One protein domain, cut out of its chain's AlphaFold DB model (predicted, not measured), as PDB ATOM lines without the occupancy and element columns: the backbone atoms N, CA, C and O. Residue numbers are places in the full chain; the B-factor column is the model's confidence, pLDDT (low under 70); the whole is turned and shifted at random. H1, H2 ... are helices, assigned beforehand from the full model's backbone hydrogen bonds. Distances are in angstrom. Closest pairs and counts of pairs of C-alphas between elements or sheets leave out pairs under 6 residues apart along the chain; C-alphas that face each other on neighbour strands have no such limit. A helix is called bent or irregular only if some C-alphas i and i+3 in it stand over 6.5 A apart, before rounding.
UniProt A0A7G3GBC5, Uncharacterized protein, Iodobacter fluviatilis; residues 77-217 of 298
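AT A GLANCE: This is residues 77 to 217 of the 298 residues of an uncharacterized protein of Iodobacter fluviatilis (UniProt A0A7G3GBC5). Three helices, H1, H5 and H6, pack side by side in an up-and-down bundle with their centres in a triangle, and H2 packs on H1 as a fourth long helix, folded back along it. Two short helices complete the body: H3 crosses near the first half of H1, and H4 bridges from H3 to H2. The printed part has 141 residues with six named helices, in the order H1 to H6, and no named strand; the class is all helix. The whole is compact, with a radius of gyration of the C-alphas of 14.1 A, and rounded, spanning 42 by 33 by 28 A.

IN THESE COORDINATES: The longest helix, H1, takes residues 77 to 96 and is 28.9 A long, from C-alpha 77 at (164.472, 151.616, 128.095) to C-alpha 96 at (150.433, 151.223, 153.296). H2 is residues 106 to 122, 24.5 A; H5 is residues 178 to 195, 25.1 A. H6 is residues 202 to 216, 20.9 A, and ends with C-alpha 216 at (157.611, 146.864, 158.354). The short helices are H3, residues 132 to 138, and H4, residues 159 to 167. H4 is only just irregular: C-alphas 162 and 165 are 6.8 A apart.

HOW THE PARTS SIT: H1 is the hub, touching four helices. With residues 88 to 96 it touches H6, the same way at a shallow tilt of 21 degrees; the closest C-alphas, of Glu 95 and Ala 215, are 5.0 A apart. With residues 87 to 94 it touches H5, opposite ways at a shallow tilt of 34 degrees, only just short of steep, closest at the C-alphas of Val 94 and His 186, 5.7 A. H5 and H6 form a helical hairpin at 16 degrees, closest at the C-alphas of Ile 193 and Ala 205, 6.1 A. H1 and H2 form another at 16 degrees, with the C-alphas of Thr 96 and Thr 112 5.6 A apart. H3 touches H1 about perpendicular, at 81 degrees, closest at the C-alphas of Gln 82 and Gly 132, 7.2 A. H4 touches H3, with the C-alphas of Thr 136 and Leu 159 6.0 A apart, and touches H2, with those of Ala 117 and Leu 167 6.6 A apart. H4 and H5 are near each other, while H2 and H6 are apart. Every O i to N i+4 pair is within hydrogen-bond range in H1, H2, H3, H5 and H6; in H4, 3 of 5 are.

THE WHOLE: The C-alphas farthest apart, of Thr 77 and Glu 174, are 43.1 A apart. The printed part has no cut. The link from H3 to H4, residues 139 to 158, is long; the others are short. Mean pLDDT of the printed part is 82.4, and residues 102 to 105, 150 to 156, 168 to 176 and 216 to 217 are under 70.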
ATOM      1  N   THR A  77     164.691 150.463 127.208       76.94
ATOM      2  CA  THR A  77     164.472 151.616 128.095       76.94
ATOM      3  C   THR A  77     163.006 151.740 128.513       76.94
ATOM      4  O   THR A  77     162.723 151.940 129.693       76.94
ATOM      5  N   LEU A  78     162.062 151.546 127.582       80.56
ATOM      6  CA  LEU A  78     160.627 151.536 127.896       80.56
ATOM      7  C   LEU A  78     160.263 150.384 128.848       80.56
ATOM      8  O   LEU A  78     159.589 150.608 129.854       80.56
ATOM      9  N   LYS A  79     160.765 149.170 128.583       83.50
ATOM     10  CA  LYS A  79     160.569 148.003 129.457       83.50
ATOM     11  C   LYS A  79     161.185 148.207 130.843       83.50
ATOM     12  O   LYS A  79     160.569 147.828 131.835       83.50
ATOM     13  N   ASN A  80     162.363 148.828 130.928       86.25
ATOM     14  CA  ASN A  80     162.997 149.169 132.202       86.25
ATOM     15  C   ASN A  80     162.150 150.186 132.981       86.25
ATOM     16  O   ASN A  80     161.900 149.963 134.162       86.25
ATOM     17  N   LYS A  81     161.624 151.232 132.325       88.31
ATOM     18  CA  LYS A  81     160.700 152.190 132.958       88.31
ATOM     19  C   LYS A  81     159.429 151.505 133.475       88.31
ATOM     20  O   LYS A  81     159.034 151.743 134.607       88.31
ATOM     21  N   GLN A  82     158.820 150.607 132.698       89.12
ATOM     22  CA  GLN A  82     157.644 149.860 133.163       89.12
ATOM     23  C   GLN A  82     157.969 148.942 134.356       89.12
ATOM     24  O   GLN A  82     157.186 148.885 135.297       89.12
ATOM     25  N   VAL A  83     159.141 148.292 134.383       91.62
ATOM     26  CA  VAL A  83     159.603 147.519 135.554       91.62
ATOM     27  C   VAL A  83     159.796 148.411 136.784       91.62
ATOM     28  O   VAL A  83     159.353 148.030 137.862       91.62
ATOM     29  N   MET A  84     160.398 149.595 136.630       91.44
ATOM     30  CA  MET A  84     160.563 150.567 137.719       91.44
ATOM     31  C   MET A  84     159.216 151.000 138.306       91.44
ATOM     32  O   MET A  84     159.021 150.883 139.512       91.44
ATOM     33  N   ASN A  85     158.266 151.410 137.460       93.00
ATOM     34  CA  ASN A  85     156.931 151.830 137.898       93.00
ATOM     35  C   ASN A  85     156.175 150.706 138.640       93.00
ATOM     36  O   ASN A  85     155.458 150.970 139.602       93.00
ATOM     37  N   ILE A  86     156.335 149.450 138.204       94.75
ATOM     38  CA  ILE A  86     155.719 148.282 138.853       94.75
ATOM     39  C   ILE A  86     156.336 148.038 140.242       94.75
ATOM     40  O   ILE A  86     155.602 147.732 141.177       94.75
ATOM     41  N   ILE A  87     157.656 148.204 140.400       95.25
ATOM     42  CA  ILE A  87     158.331 148.104 141.707       95.25
ATOM     43  C   ILE A  87     157.879 149.234 142.637       95.25
ATOM     44  O   ILE A  87     157.551 148.977 143.788       95.25
ATOM     45  N   GLU A  88     157.798 150.466 142.138       95.31
ATOM     46  CA  GLU A  88     157.388 151.629 142.933       95.31
ATOM     47  C   GLU A  88     155.944 151.506 143.456       95.31
ATOM     48  O   GLU A  88     155.681 151.819 144.616       95.31
ATOM     49  N   ARG A  89     155.023 150.953 142.651       95.25
ATOM     50  CA  ARG A  89     153.648 150.641 143.092       95.25
ATOM     51  C   ARG A  89     153.583 149.503 144.112       95.25
ATOM     52  O   ARG A  89     152.725 149.533 144.988       95.25
ATOM     53  N   LEU A  90     154.478 148.519 144.023       95.50
ATOM     54  CA  LEU A  90     154.582 147.459 145.028       95.50
ATOM     55  C   LEU A  90     155.092 147.997 146.368       95.50
ATOM     56  O   LEU A  90     154.542 147.632 147.403       95.50
ATOM     57  N   VAL A  91     156.079 148.898 146.345       95.81
ATOM     58  CA  VAL A  91     156.581 149.589 147.545       95.81
ATOM     59  C   VAL A  91     155.456 150.393 148.211       95.81
ATOM     60  O   VAL A  91     155.207 150.171 149.388       95.81
ATOM     61  N   ASP A  92     154.690 151.197 147.462       94.62
ATOM     62  CA  ASP A  92     153.528 151.964 147.970       94.62
ATOM     63  C   ASP A  92     152.453 151.067 148.635       94.62
ATOM     64  O   ASP A  92     151.945 151.368 149.721       94.62
ATOM     65  N   ILE A  93     152.143 149.904 148.045       93.69
ATOM     66  CA  ILE A  93     151.228 148.914 148.652       93.69
ATOM     67  C   ILE A  93     151.809 148.333 149.949       93.69
ATOM     68  O   ILE A  93     151.088 148.196 150.938       93.69
ATOM     69  N   VAL A  94     153.097 147.980 149.953       92.50
ATOM     70  CA  VAL A  94     153.793 147.389 151.109       92.50
ATOM     71  C   VAL A  94     153.951 148.395 152.255       92.50
ATOM     72  O   VAL A  94     153.786 148.014 153.416       92.50
ATOM     73  N   GLU A  95     154.195 149.670 151.934       91.00
ATOM     74  CA  GLU A  95     154.239 150.785 152.883       91.00
ATOM     75  C   GLU A  95     152.885 150.962 153.580       91.00
ATOM     76  O   GLU A  95     152.789 150.904 154.808       91.00
ATOM     77  N   THR A  96     151.814 151.082 152.791       88.69
ATOM     78  CA  THR A  96     150.433 151.223 153.296       88.69
ATOM     79  C   THR A  96     150.011 150.007 154.125       88.69
ATOM     80  O   THR A  96     149.410 150.137 155.191       88.69
ATOM     81  N   GLY A  97     150.396 148.815 153.663       86.06
ATOM     82  CA  GLY A  97     150.149 147.538 154.320       86.06
ATOM     83  C   GLY A  97     151.045 147.236 155.526       86.06
ATOM     84  O   GLY A  97     151.006 146.099 156.011       86.06
ATOM     85  N   ARG A  98     151.865 148.205 155.973       84.00
ATOM     86  CA  ARG A  98     152.813 148.129 157.103       84.00
ATOM     87  C   ARG A  98     153.619 146.818 157.143       84.00
ATOM     88  O   ARG A  98     153.666 146.128 158.163       84.00
ATOM     89  N   GLY A  99     154.140 146.401 155.982       78.94
ATOM     90  CA  GLY A  99     154.924 145.165 155.805       78.94
ATOM     91  C   GLY A  99     154.235 143.857 156.235       78.94
ATOM     92  O   GLY A  99     154.901 142.832 156.371       78.94
ATOM     93  N   GLY A 100     152.925 143.875 156.505       75.31
ATOM     94  CA  GLY A 100     152.203 142.763 157.133       75.31
ATOM     95  C   GLY A 100     152.595 142.481 158.587       75.31
ATOM     96  O   GLY A 100     152.338 141.387 159.089       75.31
ATOM     97  N   MET A 101     153.207 143.436 159.289       70.44
ATOM     98  CA  MET A 101     153.664 143.229 160.671       70.44
ATOM     99  C   MET A 101     152.623 143.600 161.735       70.44
ATOM    100  O   MET A 101     152.791 143.238 162.897       70.44
ATOM    101  N   ARG A 102     151.509 144.247 161.357       66.94
ATOM    102  CA  ARG A 102     150.371 144.526 162.255       66.94
ATOM    103  C   ARG A 102     149.022 144.277 161.584       66.94
ATOM    104  O   ARG A 102     148.905 144.314 160.359       66.94
ATOM    105  N   THR A 103     147.997 144.074 162.409       63.69
ATOM    106  CA  THR A 103     146.598 143.954 161.986       63.69
ATOM    107  C   THR A 103     146.131 145.251 161.325       63.69
ATOM    108  O   THR A 103     145.948 146.267 161.995       63.69
ATOM    109  N   LEU A 104     145.909 145.226 160.011       64.00
ATOM    110  CA  LEU A 104     145.336 146.360 159.283       64.00
ATOM    111  C   LEU A 104     143.847 146.491 159.625       64.00
ATOM    112  O   LEU A 104     143.075 145.554 159.424       64.00
ATOM    113  N   GLN A 105     143.446 147.660 160.121       62.69
ATOM    114  CA  GLN A 105     142.066 147.979 160.495       62.69
ATOM    115  C   GLN A 105     141.562 149.207 159.722       62.69
ATOM    116  O   GLN A 105     142.346 149.930 159.107       62.69
ATOM    117  N   GLY A 106     140.244 149.432 159.756       70.25
ATOM    118  CA  GLY A 106     139.605 150.691 159.360       70.25
ATOM    119  C   GLY A 106     140.079 151.270 158.022       70.25
ATOM    120  O   GLY A 106     139.908 150.669 156.962       70.25
ATOM    121  N   GLU A 107     140.633 152.478 158.072       73.00
ATOM    122  CA  GLU A 107     141.052 153.249 156.899       73.00
ATOM    123  C   GLU A 107     142.251 152.612 156.177       73.00
ATOM    124  O   GLU A 107     142.184 152.410 154.965       73.00
ATOM    125  N   GLN A 108     143.287 152.179 156.905       72.38
ATOM    126  CA  GLN A 108     144.499 151.588 156.318       72.38
ATOM    127  C   GLN A 108     144.217 150.264 155.594       72.38
ATOM    128  O   GLN A 108     144.818 149.984 154.554       72.38
ATOM    129  N   PHE A 109     143.271 149.457 156.094       76.50
ATOM    130  CA  PHE A 109     142.797 148.261 155.387       76.50
ATOM    131  C   PHE A 109     142.177 148.631 154.029       76.50
ATOM    132  O   PHE A 109     142.517 148.043 152.999       76.50
ATOM    133  N   ASN A 110     141.293 149.635 154.016       77.94
ATOM    134  CA  ASN A 110     140.612 150.091 152.804       77.94
ATOM    135  C   ASN A 110     141.580 150.745 151.805       77.94
ATOM    136  O   ASN A 110     141.475 150.483 150.604       77.94
ATOM    137  N   GLU A 111     142.546 151.543 152.270       84.69
ATOM    138  CA  GLU A 111     143.577 152.142 151.414       84.69
ATOM    139  C   GLU A 111     144.475 151.063 150.789       84.69
ATOM    140  O   GLU A 111     144.646 151.039 149.570       84.69
ATOM    141  N   THR A 112     144.964 150.111 151.594       87.56
ATOM    142  CA  THR A 112     145.791 148.985 151.119       87.56
ATOM    143  C   THR A 112     145.054 148.166 150.056       87.56
ATOM    144  O   THR A 112     145.605 147.901 148.986       87.56
ATOM    145  N   MET A 113     143.784 147.816 150.301       85.44
ATOM    146  CA  MET A 113     142.951 147.112 149.317       85.44
ATOM    147  C   MET A 113     142.705 147.941 148.053       85.44
ATOM    148  O   MET A 113     142.717 147.390 146.952       85.44
ATOM    149  N   THR A 114     142.525 149.257 148.186       88.31
ATOM    150  CA  THR A 114     142.333 150.164 147.045       88.31
ATOM    151  C   THR A 114     143.592 150.244 146.182       88.31
ATOM    152  O   THR A 114     143.496 150.111 144.961       88.31
ATOM    153  N   LYS A 115     144.779 150.378 146.788       93.69
ATOM    154  CA  LYS A 115     146.065 150.379 146.069       93.69
ATOM    155  C   LYS A 115     146.345 149.032 145.398       93.69
ATOM    156  O   LYS A 115     146.717 149.011 144.227       93.69
ATOM    157  N   LEU A 116     146.086 147.917 146.086       90.31
ATOM    158  CA  LEU A 116     146.252 146.565 145.541       90.31
ATOM    159  C   LEU A 116     145.308 146.298 144.350       90.31
ATOM    160  O   LEU A 116     145.742 145.779 143.319       90.31
ATOM    161  N   ALA A 117     144.040 146.708 144.450       88.19
ATOM    162  CA  ALA A 117     143.072 146.602 143.357       88.19
ATOM    163  C   ALA A 117     143.425 147.519 142.171       88.19
ATOM    164  O   ALA A 117     143.389 147.074 141.022       88.19
ATOM    165  N   ALA A 118     143.818 148.770 142.434       91.94
ATOM    166  CA  ALA A 118     144.251 149.712 141.403       91.94
ATOM    167  C   ALA A 118     145.493 149.202 140.654       91.94
ATOM    168  O   ALA A 118     145.515 149.224 139.430       91.94
ATOM    169  N   PHE A 119     146.481 148.655 141.362       93.81
ATOM    170  CA  PHE A 119     147.668 148.052 140.754       93.81
ATOM    171  C   PHE A 119     147.341 146.820 139.893       93.81
ATOM    172  O   PHE A 119     147.904 146.646 138.814       93.81
ATOM    173  N   TYR A 120     146.383 145.987 140.306       89.94
ATOM    174  CA  TYR A 120     145.921 144.866 139.481       89.94
ATOM    175  C   TYR A 120     145.194 145.317 138.204       89.94
ATOM    176  O   TYR A 120     145.282 144.630 137.183       89.94
ATOM    177  N   ILE A 121     144.516 146.470 138.237       88.88
ATOM    178  CA  ILE A 121     143.958 147.136 137.049       88.88
ATOM    179  C   ILE A 121     145.090 147.728 136.195       88.88
ATOM    180  O   ILE A 121     145.116 147.493 134.989       88.88
ATOM    181  N   ASP A 122     146.071 148.407 136.803       91.25
ATOM    182  CA  ASP A 122     147.234 148.977 136.107       91.25
ATOM    183  C   ASP A 122     148.005 147.915 135.302       91.25
ATOM    184  O   ASP A 122     148.495 148.217 134.218       91.25
ATOM    185  N   LEU A 123     148.091 146.671 135.789       90.62
ATOM    186  CA  LEU A 123     148.765 145.555 135.107       90.62
ATOM    187  C   LEU A 123     147.988 144.948 133.918       90.62
ATOM    188  O   LEU A 123     148.553 144.097 133.219       90.62
ATOM    189  N   GLN A 124     146.720 145.313 133.688       86.62
ATOM    190  CA  GLN A 124     145.935 144.799 132.555       86.62
ATOM    191  C   GLN A 124     146.414 145.379 131.206       86.62
ATOM    192  O   GLN A 124     147.085 146.410 131.184       86.62
ATOM    193  N   PRO A 125     146.075 144.758 130.056       83.62
ATOM    194  CA  PRO A 125     146.504 145.246 128.738       83.62
ATOM    195  C   PRO A 125     146.046 146.677 128.407       83.62
ATOM    196  O   PRO A 125     146.684 147.357 127.607       83.62
ATOM    197  N   ASP A 126     144.943 147.112 129.015       84.62
ATOM    198  CA  ASP A 126     144.330 148.440 128.944       84.62
ATOM    199  C   ASP A 126     144.628 149.334 130.171       84.62
ATOM    200  O   ASP A 126     144.172 150.476 130.222       84.62
ATOM    201  N   GLY A 127     145.418 148.845 131.133       86.44
ATOM    202  CA  GLY A 127     145.870 149.589 132.310       86.44
ATOM    203  C   GLY A 127     147.101 150.472 132.061       86.44
ATOM    204  O   GLY A 127     147.718 150.452 130.991       86.44
ATOM    205  N   ALA A 128     147.503 151.240 133.084       87.50
ATOM    206  CA  ALA A 128     148.661 152.143 133.026       87.50
ATOM    207  C   ALA A 128     149.989 151.428 132.686       87.50
ATOM    208  O   ALA A 128     150.908 152.027 132.120       87.50
ATOM    209  N   PHE A 129     150.086 150.133 132.990       88.25
ATOM    210  CA  PHE A 129     151.181 149.245 132.625       88.25
ATOM    211  C   PHE A 129     150.667 148.194 131.631       88.25
ATOM    212  O   PHE A 129     150.577 147.014 131.946       88.25
ATOM    213  N   SER A 130     150.397 148.606 130.391       79.06
ATOM    214  CA  SER A 130     149.865 147.748 129.312       79.06
ATOM    215  C   SER A 130     150.686 146.486 128.973       79.06
ATOM    216  O   SER A 130     150.176 145.554 128.352       79.06
ATOM    217  N   SER A 131     151.959 146.416 129.386       86.69
ATOM    218  CA  SER A 131     152.805 145.209 129.305       86.69
ATOM    219  C   SER A 131     153.000 144.506 130.660       86.69
ATOM    220  O   SER A 131     153.682 143.484 130.742       86.69
ATOM    221  N   GLY A 132     152.411 145.041 131.729       87.19
ATOM    222  CA  GLY A 132     152.665 144.723 133.130       87.19
ATOM    223  C   GLY A 132     152.426 143.262 133.461       87.19
ATOM    224  O   GLY A 132     153.331 142.617 133.982       87.19
ATOM    225  N   LYS A 133     151.289 142.695 133.043       88.12
ATOM    226  CA  LYS A 133     151.019 141.252 133.143       88.12
ATOM    227  C   LYS A 133     152.104 140.388 132.483       88.12
ATOM    228  O   LYS A 133     152.552 139.404 133.072       88.12
ATOM    229  N   ILE A 134     152.586 140.782 131.300       88.88
ATOM    230  CA  ILE A 134     153.664 140.080 130.577       88.88
ATOM    231  C   ILE A 134     154.999 140.238 131.323       88.88
ATOM    232  O   ILE A 134     155.760 139.272 131.426       88.88
ATOM    233  N   ILE A 135     155.281 141.422 131.877       90.38
ATOM    234  CA  ILE A 135     156.454 141.677 132.722       90.38
ATOM    235  C   ILE A 135     156.415 140.785 133.963       90.38
ATOM    236  O   ILE A 135     157.398 140.081 134.202       90.38
ATOM    237  N   THR A 136     155.308 140.764 134.709       89.62
ATOM    238  CA  THR A 136     155.185 139.993 135.952       89.62
ATOM    239  C   THR A 136     155.238 138.489 135.706       89.62
ATOM    240  O   THR A 136     155.891 137.777 136.461       89.62
ATOM    241  N   GLN A 137     154.636 137.997 134.617       88.50
ATOM    242  CA  GLN A 137     154.650 136.569 134.280       88.50
ATOM    243  C   GLN A 137     156.013 136.064 133.773       88.50
ATOM    244  O   GLN A 137     156.333 134.898 133.985       88.50
ATOM    245  N   ASN A 138     156.845 136.911 133.148       88.12
ATOM    246  CA  ASN A 138     158.070 136.459 132.462       88.12
ATOM    247  C   ASN A 138     159.392 137.010 133.029       88.12
ATOM    248  O   ASN A 138     160.464 136.531 132.657       88.12
ATOM    249  N   SER A 139     159.372 138.023 133.900       89.50
ATOM    250  CA  SER A 139     160.603 138.647 134.410       89.50
ATOM    251  C   SER A 139     161.102 137.989 135.696       89.50
ATOM    252  O   SER A 139     160.334 137.768 136.630       89.50
ATOM    253  N   LYS A 140     162.421 137.753 135.775       89.88
ATOM    254  CA  LYS A 140     163.130 137.290 136.984       89.88
ATOM    255  C   LYS A 140     162.694 138.096 138.221       89.88
ATOM    256  O   LYS A 140     162.523 139.308 138.129       89.88
ATOM    257  N   GLY A 141     162.510 137.441 139.363       90.00
ATOM    258  CA  GLY A 141     161.958 138.075 140.566       90.00
ATOM    259  C   GLY A 141     160.427 138.068 140.600       90.00
ATOM    260  O   GLY A 141     159.864 137.664 141.602       90.00
ATOM    261  N   PHE A 142     159.745 138.432 139.509       91.56
ATOM    262  CA  PHE A 142     158.275 138.474 139.460       91.56
ATOM    263  C   PHE A 142     157.626 137.131 139.093       91.56
ATOM    264  O   PHE A 142     156.542 136.809 139.575       91.56
ATOM    265  N   CYS A 143     158.268 136.350 138.219       89.44
ATOM    266  CA  CYS A 143     157.672 135.146 137.631       89.44
ATOM    267  C   CYS A 143     157.609 133.929 138.571       89.44
ATOM    268  O   CYS A 143     157.006 132.921 138.209       89.44
ATOM    269  N   ARG A 144     158.251 134.007 139.744       87.25
ATOM    270  CA  ARG A 144     158.241 133.005 140.821       87.25
ATOM    271  C   ARG A 144     158.456 133.709 142.169       87.25
ATOM    272  O   ARG A 144     159.236 134.666 142.185       87.25
ATOM    273  N   PRO A 145     157.837 133.241 143.266       87.44
ATOM    274  CA  PRO A 145     158.055 133.804 144.596       87.44
ATOM    275  C   PRO A 145     159.462 133.515 145.145       87.44
ATOM    276  O   PRO A 145     160.143 132.594 144.671       87.44
ATOM    277  N   PRO A 146     159.905 134.272 146.168       86.25
ATOM    278  CA  PRO A 146     160.967 133.828 147.063       86.25
ATOM    279  C   PRO A 146     160.554 132.560 147.833       86.25
ATOM    280  O   PRO A 146     159.416 132.092 147.768       86.25
ATOM    281  N   LYS A 147     161.495 131.998 148.593       79.75
ATOM    282  CA  LYS A 147     161.168 131.024 149.643       79.75
ATOM    283  C   LYS A 147     160.532 131.739 150.844       79.75
ATOM    284  O   LYS A 147     160.505 132.966 150.896       79.75
ATOM    285  N   ASP A 148     160.051 130.961 151.811       73.81
ATOM    286  CA  ASP A 148     159.783 131.430 153.182       73.81
ATOM    287  C   ASP A 148     158.672 132.505 153.296       73.81
ATOM    288  O   ASP A 148     158.537 133.252 154.272       73.81
ATOM    289  N   MET A 149     157.790 132.516 152.292       77.50
ATOM    290  CA  MET A 149     156.474 133.157 152.339       77.50
ATOM    291  C   MET A 149     155.534 132.417 153.318       77.50
ATOM    292  O   MET A 149     155.839 131.305 153.753       77.50
ATOM    293  N   VAL A 150     154.402 133.012 153.688       68.19
ATOM    294  CA  VAL A 150     153.379 132.407 154.557       68.19
ATOM    295  C   VAL A 150     152.475 131.474 153.743       68.19
ATOM    296  O   VAL A 150     152.256 130.328 154.134       68.19
ATOM    297  N   ASN A 151     152.007 131.904 152.568       64.88
ATOM    298  CA  ASN A 151     151.018 131.168 151.758       64.88
ATOM    299  C   ASN A 151     151.610 130.147 150.748       64.88
ATOM    300  O   ASN A 151     150.969 129.783 149.756       64.88
ATOM    301  N   GLN A 152     152.807 129.607 151.023       52.31
ATOM    302  CA  GLN A 152     153.617 128.796 150.085       52.31
ATOM    303  C   GLN A 152     152.863 127.658 149.371       52.31
ATOM    304  O   GLN A 152     153.144 127.341 148.214       52.31
ATOM    305  N   THR A 153     151.914 127.009 150.051       48.03
ATOM    306  CA  THR A 153     151.249 125.786 149.567       48.03
ATOM    307  C   THR A 153     150.338 126.000 148.357       48.03
ATOM    308  O   THR A 153     149.987 125.023 147.691       48.03
ATOM    309  N   LYS A 154     149.976 127.248 148.030       52.72
ATOM    310  CA  LYS A 154     149.102 127.594 146.893       52.72
ATOM    311  C   LYS A 154     149.851 128.262 145.728       52.72
ATOM    312  O   LYS A 154     149.283 128.427 144.651       52.72
ATOM    313  N   GLU A 155     151.120 128.631 145.906       60.12
ATOM    314  CA  GLU A 155     151.725 129.739 145.155       60.12
ATOM    315  C   GLU A 155     152.914 129.284 144.290       60.12
ATOM    316  O   GLU A 155     154.084 129.508 144.586       60.12
ATOM    317  N   LYS A 156     152.592 128.624 143.167       61.56
ATOM    318  CA  LYS A 156     153.555 128.223 142.112       61.56
ATOM    319  C   LYS A 156     153.550 129.147 140.881       61.56
ATOM    320  O   LYS A 156     154.189 128.827 139.881       61.56
ATOM    321  N   GLY A 157     152.786 130.240 140.930       77.31
ATOM    322  CA  GLY A 157     152.593 131.182 139.825       77.31
ATOM    323  C   GLY A 157     153.505 132.409 139.883       77.31
ATOM    324  O   GLY A 157     154.418 132.501 140.704       77.31
ATOM    325  N   SER A 158     153.223 133.369 139.005       88.06
ATOM    326  CA  SER A 158     153.814 134.707 139.048       88.06
ATOM    327  C   SER A 158     153.125 135.607 140.074       88.06
ATOM    328  O   SER A 158     152.035 135.298 140.557       88.06
ATOM    329  N   LEU A 159     153.706 136.780 140.329       88.38
ATOM    330  CA  LEU A 159     153.113 137.824 141.172       88.38
ATOM    331  C   LEU A 159     151.678 138.212 140.747       88.38
ATOM    332  O   LEU A 159     150.836 138.516 141.587       88.38
ATOM    333  N   TYR A 160     151.370 138.166 139.447       87.50
ATOM    334  CA  TYR A 160     150.016 138.419 138.940       87.50
ATOM    335  C   TYR A 160     149.031 137.321 139.374       87.50
ATOM    336  O   TYR A 160     147.904 137.596 139.796       87.50
ATOM    337  N   ASP A 161     149.467 136.065 139.285       84.50
ATOM    338  CA  ASP A 161     148.651 134.898 139.622       84.50
ATOM    339  C   ASP A 161     148.479 134.780 141.149       84.50
ATOM    340  O   ASP A 161     147.425 134.352 141.613       84.50
ATOM    341  N   PHE A 162     149.473 135.244 141.918       84.94
ATOM    342  CA  PHE A 162     149.418 135.444 143.369       84.94
ATOM    343  C   PHE A 162     148.349 136.464 143.784       84.94
ATOM    344  O   PHE A 162     147.509 136.149 144.619       84.94
ATOM    345  N   MET A 163     148.324 137.663 143.189       83.88
ATOM    346  CA  MET A 163     147.344 138.696 143.570       83.88
ATOM    347  C   MET A 163     145.905 138.341 143.167       83.88
ATOM    348  O   MET A 163     144.958 138.771 143.823       83.88
ATOM    349  N   THR A 164     145.726 137.557 142.097       82.44
ATOM    350  CA  THR A 164     144.407 137.279 141.501       82.44
ATOM    351  C   THR A 164     143.388 136.714 142.519       82.44
ATOM    352  O   THR A 164     142.334 137.333 142.683       82.44
ATOM    353  N   PRO A 165     143.654 135.624 143.276       77.25
ATOM    354  CA  PRO A 165     142.739 135.106 144.301       77.25
ATOM    355  C   PRO A 165     142.268 136.116 145.351       77.25
ATOM    356  O   PRO A 165     141.142 135.984 145.827       77.25
ATOM    357  N   TYR A 166     143.097 137.100 145.705       74.62
ATOM    358  CA  TYR A 166     142.792 138.109 146.725       74.62
ATOM    359  C   TYR A 166     141.910 139.255 146.192       74.62
ATOM    360  O   TYR A 166     141.389 140.042 146.977       74.62
ATOM    361  N   LEU A 167     141.716 139.336 144.869       76.06
ATOM    362  CA  LEU A 167     140.973 140.407 144.192       76.06
ATOM    363  C   LEU A 167     139.801 139.911 143.327       76.06
ATOM    364  O   LEU A 167     138.967 140.715 142.914       76.06
ATOM    365  N   THR A 168     139.719 138.608 143.028       68.88
ATOM    366  CA  THR A 168     138.701 138.039 142.121       68.88
ATOM    367  C   THR A 168     137.860 136.909 142.727       68.88
ATOM    368  O   THR A 168     137.222 136.164 141.981       68.88
ATOM    369  N   ARG A 169     137.876 136.725 144.052       59.59
ATOM    370  CA  ARG A 169     137.027 135.748 144.764       59.59
ATOM    371  C   ARG A 169     135.914 136.446 145.544       59.59
ATOM    372  O   ARG A 169     136.064 137.600 145.936       59.59
ATOM    373  N   ASN A 170     134.819 135.725 145.794       50.91
ATOM    374  CA  ASN A 170     133.810 136.160 146.763       50.91
ATOM    375  C   ASN A 170     134.427 136.253 148.168       50.91
ATOM    376  O   ASN A 170     135.376 135.533 148.491       50.91
ATOM    377  N   GLN A 171     133.882 137.156 148.981       46.75
ATOM    378  CA  GLN A 171     134.487 137.598 150.242       46.75
ATOM    379  C   GLN A 171     134.444 136.530 151.349       46.75
ATOM    380  O   GLN A 171     135.240 136.591 152.280       46.75
ATOM    381  N   ASP A 172     133.601 135.506 151.206       44.47
ATOM    382  CA  ASP A 172     133.332 134.446 152.196       44.47
ATOM    383  C   ASP A 172     134.452 133.385 152.301       44.47
ATOM    384  O   ASP A 172     134.268 132.292 152.832       44.47
ATOM    385  N   SER A 173     135.640 133.678 151.766       47.75
ATOM    386  CA  SER A 173     136.821 132.825 151.878       47.75
ATOM    387  C   SER A 173     137.475 133.011 153.251       47.75
ATOM    388  O   SER A 173     138.339 133.873 153.400       47.75
ATOM    389  N   GLU A 174     137.160 132.125 154.203       46.78
ATOM    390  CA  GLU A 174     137.669 132.053 155.599       46.78
ATOM    391  C   GLU A 174     139.205 132.153 155.768       46.78
ATOM    392  O   GLU A 174     139.720 132.291 156.870       46.78
ATOM    393  N   ASN A 175     139.961 132.051 154.672       50.97
ATOM    394  CA  ASN A 175     141.421 132.128 154.614       50.97
ATOM    395  C   ASN A 175     141.950 133.516 154.167       50.97
ATOM    396  O   ASN A 175     143.145 133.650 153.896       50.97
ATOM    397  N   PHE A 176     141.096 134.536 154.004       62.81
ATOM    398  CA  PHE A 176     141.528 135.873 153.577       62.81
ATOM    399  C   PHE A 176     142.117 136.670 154.754       62.81
ATOM    400  O   PHE A 176     141.396 137.297 155.522       62.81
ATOM    401  N   CYS A 177     143.446 136.680 154.868       72.94
ATOM    402  CA  CYS A 177     144.173 137.546 155.793       72.94
ATOM    403  C   CYS A 177     145.019 138.553 155.003       72.94
ATOM    404  O   CYS A 177     146.062 138.189 154.458       72.94
ATOM    405  N   LEU A 178     144.593 139.823 154.951       77.25
ATOM    406  CA  LEU A 178     145.329 140.876 154.233       77.25
ATOM    407  C   LEU A 178     146.750 141.067 154.788       77.25
ATOM    408  O   LEU A 178     147.666 141.317 154.016       77.25
ATOM    409  N   GLN A 179     146.945 140.874 156.095       75.81
ATOM    410  CA  GLN A 179     148.259 140.943 156.736       75.81
ATOM    411  C   GLN A 179     149.235 139.883 156.184       75.81
ATOM    412  O   GLN A 179     150.403 140.184 155.943       75.81
ATOM    413  N   ASN A 180     148.762 138.662 155.900       80.25
ATOM    414  CA  ASN A 180     149.594 137.637 155.257       80.25
ATOM    415  C   ASN A 180     149.948 138.051 153.820       80.25
ATOM    416  O   ASN A 180     151.090 137.886 153.398       80.25
ATOM    417  N   VAL A 181     148.989 138.632 153.086       84.56
ATOM    418  CA  VAL A 181     149.209 139.137 151.719       84.56
ATOM    419  C   VAL A 181     150.241 140.265 151.712       84.56
ATOM    420  O   VAL A 181     151.136 140.243 150.873       84.56
ATOM    421  N   THR A 182     150.177 141.222 152.643       86.94
ATOM    422  CA  THR A 182     151.148 142.328 152.708       86.94
ATOM    423  C   THR A 182     152.518 141.884 153.224       86.94
ATOM    424  O   THR A 182     153.524 142.407 152.748       86.94
ATOM    425  N   SER A 183     152.591 140.867 154.092       86.81
ATOM    426  CA  SER A 183     153.863 140.253 154.510       86.81
ATOM    427  C   SER A 183     154.552 139.506 153.364       86.81
ATOM    428  O   SER A 183     155.756 139.654 153.145       86.81
ATOM    429  N   ASP A 184     153.794 138.747 152.575       88.19
ATOM    430  CA  ASP A 184     154.350 138.028 151.428       88.19
ATOM    431  C   ASP A 184     154.645 138.972 150.248       88.19
ATOM    432  O   ASP A 184     155.678 138.815 149.597       88.19
ATOM    433  N   LEU A 185     153.861 140.043 150.053       91.31
ATOM    434  CA  LEU A 185     154.224 141.152 149.157       91.31
ATOM    435  C   LEU A 185     155.510 141.861 149.596       91.31
ATOM    436  O   LEU A 185     156.327 142.170 148.731       91.31
ATOM    437  N   HIS A 186     155.733 142.093 150.894       91.94
ATOM    438  CA  HIS A 186     156.977 142.686 151.401       91.94
ATOM    439  C   HIS A 186     158.189 141.814 151.032       91.94
ATOM    440  O   HIS A 186     159.112 142.273 150.353       91.94
ATOM    441  N   LYS A 187     158.143 140.515 151.368       91.25
ATOM    442  CA  LYS A 187     159.197 139.540 151.018       91.25
ATOM    443  C   LYS A 187     159.440 139.466 149.507       91.25
ATOM    444  O   LYS A 187     160.588 139.481 149.057       91.25
ATOM    445  N   TRP A 188     158.370 139.389 148.713       93.25
ATOM    446  CA  TRP A 188     158.464 139.269 147.257       93.25
ATOM    447  C   TRP A 188     158.977 140.565 146.614       93.25
ATOM    448  O   TRP A 188     159.801 140.503 145.705       93.25
ATOM    449  N   THR A 189     158.592 141.741 147.116       94.69
ATOM    450  CA  THR A 189     159.058 143.035 146.585       94.69
ATOM    451  C   THR A 189     160.548 143.243 146.853       94.69
ATOM    452  O   THR A 189     161.280 143.587 145.923       94.69
ATOM    453  N   SER A 190     161.042 142.905 148.050       94.00
ATOM    454  CA  SER A 190     162.485 142.887 148.343       94.00
ATOM    455  C   SER A 190     163.246 141.929 147.414       94.00
ATOM    456  O   SER A 190     164.236 142.314 146.785       94.00
ATOM    457  N   TYR A 191     162.729 140.711 147.211       94.31
ATOM    458  CA  TYR A 191     163.297 139.740 146.266       94.31
ATOM    459  C   TYR A 191     163.290 140.242 144.807       94.31
ATOM    460  O   TYR A 191     164.243 140.008 144.055       94.31
ATOM    461  N   ILE A 192     162.243 140.959 144.389       94.94
ATOM    462  CA  ILE A 192     162.149 141.595 143.068       94.94
ATOM    463  C   ILE A 192     163.220 142.679 142.914       94.94
ATOM    464  O   ILE A 192     163.921 142.667 141.899       94.94
ATOM    465  N   ILE A 193     163.386 143.561 143.905       94.75
ATOM    466  CA  ILE A 193     164.402 144.626 143.906       94.75
ATOM    467  C   ILE A 193     165.798 144.022 143.724       94.75
ATOM    468  O   ILE A 193     166.498 144.387 142.776       94.75
ATOM    469  N   GLU A 194     166.162 143.010 144.521       92.75
ATOM    470  CA  GLU A 194     167.425 142.279 144.349       92.75
ATOM    471  C   GLU A 194     167.596 141.736 142.920       92.75
ATOM    472  O   GLU A 194     168.644 141.898 142.290       92.75
ATOM    473  N   LYS A 195     166.576 141.053 142.373       93.69
ATOM    474  CA  LYS A 195     166.719 140.370 141.072       93.69
ATOM    475  C   LYS A 195     166.636 141.342 139.888       93.69
ATOM    476  O   LYS A 195     167.046 140.974 138.781       93.69
ATOM    477  N   GLN A 196     166.169 142.570 140.115       91.56
ATOM    478  CA  GLN A 196     166.146 143.681 139.159       91.56
ATOM    479  C   GLN A 196     167.278 144.705 139.378       91.56
ATOM    480  O   GLN A 196     167.324 145.702 138.660       91.56
ATOM    481  N   GLY A 197     168.261 144.431 140.247       84.50
ATOM    482  CA  GLY A 197     169.452 145.276 140.477       84.50
ATOM    483  C   GLY A 197     170.360 145.540 139.257       84.50
ATOM    484  O   GLY A 197     171.352 146.240 139.369       84.50
ATOM    485  N   HIS A 198     170.021 144.999 138.081       85.12
ATOM    486  CA  HIS A 198     170.632 145.319 136.781       85.12
ATOM    487  C   HIS A 198     169.827 146.366 135.970       85.12
ATOM    488  O   HIS A 198     170.114 146.598 134.796       85.12
ATOM    489  N   ARG A 199     168.766 146.929 136.565       84.19
ATOM    490  CA  ARG A 199     167.852 147.946 135.997       84.19
ATOM    491  C   ARG A 199     167.577 149.087 136.978       84.19
ATOM    492  O   ARG A 199     167.339 150.206 136.540       84.19
ATOM    493  N   LEU A 200     167.609 148.789 138.275       85.19
ATOM    494  CA  LEU A 200     167.691 149.759 139.367       85.19
ATOM    495  C   LEU A 200     169.119 150.318 139.471       85.19
ATOM    496  O   LEU A 200     170.078 149.582 139.239       85.19
ATOM    497  N   SER A 201     169.270 151.579 139.888       86.62
ATOM    498  CA  SER A 201     170.529 152.037 140.488       86.62
ATOM    499  C   SER A 201     170.643 151.499 141.918       86.62
ATOM    500  O   SER A 201     169.627 151.255 142.573       86.62
ATOM    501  N   THR A 202     171.869 151.344 142.426       88.25
ATOM    502  CA  THR A 202     172.116 150.927 143.819       88.25
ATOM    503  C   THR A 202     171.396 151.842 144.811       88.25
ATOM    504  O   THR A 202     170.758 151.364 145.740       88.25
ATOM    505  N   GLU A 203     171.426 153.153 144.563       89.19
ATOM    506  CA  GLU A 203     170.745 154.175 145.365       89.19
ATOM    507  C   GLU A 203     169.230 153.944 145.429       89.19
ATOM    508  O   GLU A 203     168.662 153.902 146.517       89.19
ATOM    509  N   LYS A 204     168.568 153.727 144.281       91.31
ATOM    510  CA  LYS A 204     167.106 153.554 144.226       91.31
ATOM    511  C   LYS A 204     166.656 152.187 144.748       91.31
ATOM    512  O   LYS A 204     165.572 152.080 145.312       91.31
ATOM    513  N   ALA A 205     167.494 151.155 144.617       91.75
ATOM    514  CA  ALA A 205     167.275 149.873 145.286       91.75
ATOM    515  C   ALA A 205     167.339 150.023 146.818       91.75
ATOM    516  O   ALA A 205     166.439 149.549 147.511       91.75
ATOM    517  N   SER A 206     168.348 150.731 147.337       91.75
ATOM    518  CA  SER A 206     168.477 151.027 148.769       91.75
ATOM    519  C   SER A 206     167.347 151.915 149.297       91.75
ATOM    520  O   SER A 206     166.836 151.639 150.377       91.75
ATOM    521  N   GLU A 207     166.907 152.931 148.542       94.19
ATOM    522  CA  GLU A 207     165.756 153.779 148.897       94.19
ATOM    523  C   GLU A 207     164.484 152.940 149.087       94.19
ATOM    524  O   GLU A 207     163.825 153.037 150.120       94.19
ATOM    525  N   PHE A 208     164.157 152.081 148.116       95.50
ATOM    526  CA  PHE A 208     162.972 151.224 148.188       95.50
ATOM    527  C   PHE A 208     163.047 150.199 149.330       95.50
ATOM    528  O   PHE A 208     162.041 149.969 150.002       95.50
ATOM    529  N   LEU A 209     164.216 149.602 149.589       93.19
ATOM    530  CA  LEU A 209     164.395 148.669 150.710       93.19
ATOM    531  C   LEU A 209     164.297 149.378 152.068       93.19
ATOM    532  O   LEU A 209     163.638 148.865 152.969       93.19
ATOM    533  N   LEU A 210     164.894 150.567 152.214       89.06
ATOM    534  CA  LEU A 210     164.795 151.376 153.434       89.06
ATOM    535  C   LEU A 210     163.337 151.737 153.743       89.06
ATOM    536  O   LEU A 210     162.879 151.499 154.858       89.06
ATOM    537  N   ARG A 211     162.605 152.233 152.739       91.75
ATOM    538  CA  ARG A 211     161.180 152.584 152.836       91.75
ATOM    539  C   ARG A 211     160.311 151.410 153.286       91.75
ATOM    540  O   ARG A 211     159.541 151.536 154.234       91.75
ATOM    541  N   MET A 212     160.473 150.243 152.656       91.31
ATOM    542  CA  MET A 212     159.729 149.042 153.049       91.31
ATOM    543  C   MET A 212     160.082 148.565 154.464       91.31
ATOM    544  O   MET A 212     159.174 148.219 155.214       91.31
ATOM    545  N   ASN A 213     161.359 148.610 154.859       85.19
ATOM    546  CA  ASN A 213     161.780 148.242 156.214       85.19
ATOM    547  C   ASN A 213     161.200 149.198 157.275       85.19
ATOM    548  O   ASN A 213     160.702 148.737 158.298       85.19
ATOM    549  N   GLN A 214     161.194 150.512 157.013       81.75
ATOM    550  CA  GLN A 214     160.567 151.521 157.883       81.75
ATOM    551  C   GLN A 214     159.048 151.334 158.011       81.75
ATOM    552  O   GLN A 214     158.469 151.651 159.045       81.75
ATOM    553  N   ALA A 215     158.391 150.800 156.982       80.75
ATOM    554  CA  ALA A 215     156.979 150.447 157.057       80.75
ATOM    555  C   ALA A 215     156.715 149.067 157.683       80.75
ATOM    556  O   ALA A 215     155.609 148.833 158.166       80.75
ATOM    557  N   ALA A 216     157.692 148.156 157.674       69.44
ATOM    558  CA  ALA A 216     157.611 146.864 158.354       69.44
ATOM    559  C   ALA A 216     157.781 147.004 159.875       69.44
ATOM    560  O   ALA A 216     157.094 146.306 160.617       69.44
ATOM    561  N   ASP A 217     158.592 147.958 160.343       64.88
ATOM    562  CA  ASP A 217     158.579 148.404 161.742       64.88
ATOM    563  C   ASP A 217     158.213 149.895 161.866       64.88
ATOM    564  O   ASP A 217     159.076 150.751 162.079       64.88
TER     565      ASP A 217